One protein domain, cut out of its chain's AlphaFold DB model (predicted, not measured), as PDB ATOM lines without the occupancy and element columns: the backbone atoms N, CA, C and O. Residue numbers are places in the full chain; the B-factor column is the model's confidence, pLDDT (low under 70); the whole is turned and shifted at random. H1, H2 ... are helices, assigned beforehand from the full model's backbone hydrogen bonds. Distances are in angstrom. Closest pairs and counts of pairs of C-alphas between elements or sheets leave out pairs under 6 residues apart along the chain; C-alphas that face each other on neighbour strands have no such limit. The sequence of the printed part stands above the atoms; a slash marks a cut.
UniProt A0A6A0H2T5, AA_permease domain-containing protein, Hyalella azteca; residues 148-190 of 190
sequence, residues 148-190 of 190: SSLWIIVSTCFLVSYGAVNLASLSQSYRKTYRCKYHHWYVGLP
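This is residues 148 to 190 of the 190 residues of the protein "AA_permease domain-containing protein" of Hyalella azteca (UniProt A0A6A0H2T5). One long helix, H1, makes the length of the model, and after its far end the chain folds back through a loop to a single short turn of helix, H2, which packs on the later part of H1. The first part of H1 sticks out: residues 148 to 158, of which 150 to 158 belong to H1, stand free. The printed part has 43 residues with two named helices, H1 then H2, and no named strand; the class is all helix. It is only just loose, close to extended, with a radius of gyration of the C-alphas of 13.4 A and spans of 44 by 16 by 13 A.

H1, residues 150 to 174, runs 36.3 A from C-alpha 150 at (-44.498, -49.526, -7.342) to C-alpha 174 at (-19.341, -23.745, -2.631). H2, residues 185 to 188, ends with C-alpha 188 at (-29.200, -27.179, -0.288).

H1 touches H2 with residues 166 to 174 alone; their closest C-alphas, those of Asn 166 and Gly 188, are 4.9 A apart. In H1 every O i to N i+4 pair is within hydrogen-bond range; H2 is too short for such a pair.

The C-alphas farthest apart, those of Ser 148 and Lys 176, are 44.3 A apart. The printed part has no cut, and the link from H1 to H2 is short, with 10 residues. Mean pLDDT of the printed part is 79.3; residues 148, 178 to 182, 185, 188 and 190 are under 70.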
ATOM      1  N   SER A 148     -48.236 -53.788  -5.764       67.38
ATOM      2  CA  SER A 148     -48.476 -52.885  -4.624       67.38
ATOM      3  C   SER A 148     -47.223 -52.133  -4.142       67.38
ATOM      4  O   SER A 148     -47.343 -51.224  -3.329       67.38
ATOM      5  N   SER A 149     -46.033 -52.473  -4.645       79.00
ATOM      6  CA  SER A 149     -44.742 -51.873  -4.273       79.00
ATOM      7  C   SER A 149     -44.241 -50.792  -5.241       79.00
ATOM      8  O   SER A 149     -43.188 -50.203  -5.001       79.00
ATOM      9  N   LEU A 150     -44.959 -50.496  -6.333       82.06
ATOM     10  CA  LEU A 150     -44.498 -49.526  -7.342       82.06
ATOM     11  C   LEU A 150     -44.298 -48.115  -6.783       82.06
ATOM     12  O   LEU A 150     -43.375 -47.414  -7.198       82.06
ATOM     13  N   TRP A 151     -45.128 -47.709  -5.822       81.75
ATOM     14  CA  TRP A 151     -45.013 -46.397  -5.187       81.75
ATOM     15  C   TRP A 151     -43.670 -46.218  -4.465       81.75
ATOM     16  O   TRP A 151     -43.134 -45.112  -4.486       81.75
ATOM     17  N   ILE A 152     -43.094 -47.286  -3.894       86.44
ATOM     18  CA  ILE A 152     -41.788 -47.245  -3.215       86.44
ATOM     19  C   ILE A 152     -40.706 -46.921  -4.238       86.44
ATOM     20  O   ILE A 152     -39.959 -45.965  -4.067       86.44
ATOM     21  N   ILE A 153     -40.666 -47.679  -5.335       86.19
ATOM     22  CA  ILE A 153     -39.649 -47.531  -6.383       86.19
ATOM     23  C   ILE A 153     -39.700 -46.121  -6.976       86.19
ATOM     24  O   ILE A 153     -38.674 -45.450  -7.089       86.19
ATOM     25  N   VAL A 154     -40.902 -45.646  -7.316       86.69
ATOM     26  CA  VAL A 154     -41.084 -44.306  -7.886       86.69
ATOM     27  C   VAL A 154     -40.665 -43.223  -6.888       86.69
ATOM     28  O   VAL A 154     -39.938 -42.305  -7.267       86.69
ATOM     29  N   SER A 155     -41.060 -43.341  -5.616       88.50
ATOM     30  CA  SER A 155     -40.701 -42.367  -4.577       88.50
ATOM     31  C   SER A 155     -39.192 -42.317  -4.340       88.50
ATOM     32  O   SER A 155     -38.624 -41.228  -4.297       88.50
ATOM     33  N   THR A 156     -38.522 -43.471  -4.273       90.88
ATOM     34  CA  THR A 156     -37.062 -43.549  -4.122       90.88
ATOM     35  C   THR A 156     -36.342 -42.915  -5.311       90.88
ATOM     36  O   THR A 156     -35.435 -42.110  -5.108       90.88
ATOM     37  N   CYS A 157     -36.773 -43.188  -6.548       88.19
ATOM     38  CA  CYS A 157     -36.204 -42.539  -7.734       88.19
ATOM     39  C   CYS A 157     -36.348 -41.008  -7.692       88.19
ATOM     40  O   CYS A 157     -35.402 -40.287  -8.025       88.19
ATOM     41  N   PHE A 158     -37.506 -40.496  -7.262       89.50
ATOM     42  CA  PHE A 158     -37.703 -39.055  -7.107       89.50
ATOM     43  C   PHE A 158     -36.828 -38.468  -6.000       89.50
ATOM     44  O   PHE A 158     -36.191 -37.444  -6.231       89.50
ATOM     45  N   LEU A 159     -36.746 -39.115  -4.835       90.75
ATOM     46  CA  LEU A 159     -35.922 -38.658  -3.712       90.75
ATOM     47  C   LEU A 159     -34.437 -38.605  -4.075       90.75
ATOM     48  O   LEU A 159     -33.795 -37.589  -3.825       90.75
ATOM     49  N   VAL A 160     -33.910 -39.637  -4.739       92.56
ATOM     50  CA  VAL A 160     -32.520 -39.643  -5.225       92.56
ATOM     51  C   VAL A 160     -32.290 -38.507  -6.224       92.56
ATOM     52  O   VAL A 160     -31.273 -37.822  -6.149       92.56
ATOM     53  N   SER A 161     -33.249 -38.250  -7.120       89.44
ATOM     54  CA  SER A 161     -33.154 -37.145  -8.082       89.44
ATOM     55  C   SER A 161     -33.146 -35.777  -7.390       89.44
ATOM     56  O   SER A 161     -32.339 -34.917  -7.741       89.44
ATOM     57  N   TYR A 162     -34.008 -35.567  -6.390       90.44
ATOM     58  CA  TYR A 162     -34.020 -34.333  -5.599       90.44
ATOM     59  C   TYR A 162     -32.738 -34.168  -4.775       90.44
ATOM     60  O   TYR A 162     -32.155 -33.085  -4.780       90.44
ATOM     61  N   GLY A 163     -32.248 -35.243  -4.150       89.12
ATOM     62  CA  GLY A 163     -30.980 -35.247  -3.420       89.12
ATOM     63  C   GLY A 163     -29.793 -34.901  -4.321       89.12
ATOM     64  O   GLY A 163     -28.980 -34.050  -3.968       89.12
ATOM     65  N   ALA A 164     -29.731 -35.475  -5.527       89.38
ATOM     66  CA  ALA A 164     -28.696 -35.158  -6.508       89.38
ATOM     67  C   ALA A 164     -28.747 -33.687  -6.960       89.38
ATOM     68  O   ALA A 164     -27.702 -33.046  -7.074       89.38
ATOM     69  N   VAL A 165     -29.943 -33.127  -7.177       88.38
ATOM     70  CA  VAL A 165     -30.112 -31.705  -7.534       88.38
ATOM     71  C   VAL A 165     -29.677 -30.785  -6.388       88.38
ATOM     72  O   VAL A 165     -28.957 -29.814  -6.632       88.38
ATOM     73  N   ASN A 166     -30.050 -31.105  -5.148       89.12
ATOM     74  CA  ASN A 166     -29.645 -30.337  -3.971       89.12
ATOM     75  C   ASN A 166     -28.123 -30.377  -3.785       89.12
ATOM     76  O   ASN A 166     -27.491 -29.324  -3.681       89.12
ATOM     77  N   LEU A 167     -27.513 -31.562  -3.878       87.31
ATOM     78  CA  LEU A 167     -26.064 -31.733  -3.778       87.31
ATOM     79  C   LEU A 167     -25.307 -31.000  -4.897       87.31
ATOM     80  O   LEU A 167     -24.300 -30.337  -4.639       87.31
ATOM     81  N   ALA A 168     -25.806 -31.058  -6.135       86.81
ATOM     82  CA  ALA A 168     -25.246 -30.297  -7.249       86.81
ATOM     83  C   ALA A 168     -25.296 -28.784  -6.970       86.81
ATOM     84  O   ALA A 168     -24.281 -28.099  -7.128       86.81
ATOM     85  N   SER A 169     -26.433 -28.272  -6.484       84.00
ATOM     86  CA  SER A 169     -26.572 -26.856  -6.116       84.00
ATOM     87  C   SER A 169     -25.615 -26.441  -4.992       84.00
ATOM     88  O   SER A 169     -24.972 -25.394  -5.096       84.00
ATOM     89  N   LEU A 170     -25.422 -27.303  -3.987       84.12
ATOM     90  CA  LEU A 170     -24.474 -27.098  -2.892       84.12
ATOM     91  C   LEU A 170     -23.038 -27.007  -3.421       84.12
ATOM     92  O   LEU A 170     -22.323 -26.052  -3.116       84.12
ATOM     93  N   SER A 171     -22.627 -27.962  -4.264       83.25
ATOM     94  CA  SER A 171     -21.280 -27.986  -4.850       83.25
ATOM     95  C   SER A 171     -20.978 -26.725  -5.670       83.25
ATOM     96  O   SER A 171     -19.877 -26.173  -5.597       83.25
ATOM     97  N   GLN A 172     -21.976 -26.219  -6.396       83.25
ATOM     98  CA  GLN A 172     -21.848 -25.028  -7.227       83.25
ATOM     99  C   GLN A 172     -21.884 -23.734  -6.400       83.25
ATOM    100  O   GLN A 172     -21.216 -22.755  -6.748       83.25
ATOM    101  N   SER A 173     -22.626 -23.734  -5.288       80.12
ATOM    102  CA  SER A 173     -22.637 -22.652  -4.298       80.12
ATOM    103  C   SER A 173     -21.283 -22.544  -3.589       80.12
ATOM    104  O   SER A 173     -20.720 -21.451  -3.500       80.12
ATOM    105  N   TYR A 174     -20.690 -23.681  -3.203       77.94
ATOM    106  CA  TYR A 174     -19.341 -23.745  -2.631       77.94
ATOM    107  C   TYR A 174     -18.280 -23.199  -3.600       77.94
ATOM    108  O   TYR A 174     -17.422 -22.408  -3.210       77.94
ATOM    109  N   ARG A 175     -18.390 -23.533  -4.894       79.44
ATOM    110  CA  ARG A 175     -17.525 -23.003  -5.967       79.44
ATOM    111  C   ARG A 175     -17.849 -21.554  -6.379       79.44
ATOM    112  O   ARG A 175     -17.215 -21.025  -7.288       79.44
ATOM    113  N   LYS A 176     -18.823 -20.897  -5.728       72.00
ATOM    114  CA  LYS A 176     -19.302 -19.520  -5.989       72.00
ATOM    115  C   LYS A 176     -19.735 -19.240  -7.436       72.00
ATOM    116  O   LYS A 176     -19.841 -18.081  -7.836       72.00
ATOM    117  N   THR A 177     -20.006 -20.275  -8.223       70.50
ATOM    118  CA  THR A 177     -20.311 -20.145  -9.655       70.50
ATOM    119  C   THR A 177     -21.798 -19.863  -9.906       70.50
ATOM    120  O   THR A 177     -22.156 -19.316 -10.944       70.50
ATOM    121  N   TYR A 178     -22.681 -20.193  -8.954       65.56
ATOM    122  CA  TYR A 178     -24.126 -19.956  -9.051       65.56
ATOM    123  C   TYR A 178     -24.589 -18.909  -8.033       65.56
ATOM    124  O   TYR A 178     -24.330 -19.044  -6.837       65.56
ATOM    125  N   ARG A 179     -25.282 -17.862  -8.500       60.28
ATOM    126  CA  ARG A 179     -25.831 -16.783  -7.662       60.28
ATOM    127  C   ARG A 179     -27.331 -16.637  -7.908       60.28
ATOM    128  O   ARG A 179     -27.748 -15.931  -8.820       60.28
ATOM    129  N   CYS A 180     -28.143 -17.285  -7.077       62.41
ATOM    130  CA  CYS A 180     -29.588 -17.061  -7.031       62.41
ATOM    131  C   CYS A 180     -29.966 -16.221  -5.813       62.41
ATOM    132  O   CYS A 180     -29.488 -16.472  -4.714       62.41
ATOM    133  N   LYS A 181     -30.874 -15.255  -6.002       63.50
ATOM    134  CA  LYS A 181     -31.278 -14.282  -4.970       63.50
ATOM    135  C   LYS A 181     -31.905 -14.912  -3.715       63.50
ATOM    136  O   LYS A 181     -31.810 -14.327  -2.649       63.50
ATOM    137  N   TYR A 182     -32.524 -16.088  -3.845       67.38
ATOM    138  CA  TYR A 182     -33.220 -16.792  -2.756       67.38
ATOM    139  C   TYR A 182     -32.544 -18.107  -2.341       67.38
ATOM    140  O   TYR A 182     -33.136 -18.895  -1.611       67.38
ATOM    141  N   HIS A 183     -31.337 -18.384  -2.840       72.06
ATOM    142  CA  HIS A 183     -30.639 -19.632  -2.549       72.06
ATOM    143  C   HIS A 183     -29.480 -19.377  -1.586       72.06
ATOM    144  O   HIS A 183     -28.561 -18.621  -1.898       72.06
ATOM    145  N   HIS A 184     -29.511 -20.061  -0.447       74.44
ATOM    146  CA  HIS A 184     -28.379 -20.170   0.462       74.44
ATOM    147  C   HIS A 184     -27.934 -21.627   0.575       74.44
ATOM    148  O   HIS A 184     -28.741 -22.544   0.449       74.44
ATOM    149  N   TRP A 185     -26.647 -21.828   0.863       68.44
ATOM    150  CA  TRP A 185     -26.021 -23.149   0.953       68.44
ATOM    151  C   TRP A 185     -26.693 -24.068   1.986       68.44
ATOM    152  O   TRP A 185     -26.804 -25.263   1.740       68.44
ATOM    153  N   TYR A 186     -27.218 -23.518   3.088       72.25
ATOM    154  CA  TYR A 186     -27.925 -24.298   4.110       72.25
ATOM    155  C   TYR A 186     -29.253 -24.888   3.611       72.25
ATOM    156  O   TYR A 186     -29.678 -25.927   4.098       72.25
ATOM    157  N   VAL A 187     -29.896 -24.264   2.616       74.12
ATOM    158  CA  VAL A 187     -31.143 -24.766   2.006       74.12
ATOM    159  C   VAL A 187     -30.867 -25.952   1.072       74.12
ATOM    160  O   VAL A 187     -31.765 -26.733   0.782       74.12
ATOM    161  N   GLY A 188     -29.629 -26.084   0.585       65.88
ATOM    162  CA  GLY A 188     -29.200 -27.179  -0.288       65.88
ATOM    163  C   GLY A 188     -28.672 -28.411   0.450       65.88
ATOM    164  O   GLY A 188     -28.247 -29.354  -0.215       65.88
ATOM    165  N   LEU A 189     -28.654 -28.405   1.788       71.50
ATOM    166  CA  LEU A 189     -28.276 -29.578   2.576       71.50
ATOM    167  C   LEU A 189     -29.375 -30.655   2.451       71.50
ATOM    168  O   LEU A 189     -30.554 -30.313   2.568       71.50
ATOM    169  N   PRO A 190     -29.007 -31.910   2.137       57.16
ATOM    170  CA  PRO A 190     -29.947 -33.019   1.988       57.16
ATOM    171  C   PRO A 190     -30.548 -33.490   3.316       57.16
ATOM    172  O   PRO A 190     -29.877 -33.344   4.364       57.16
TER     173      PRO A 190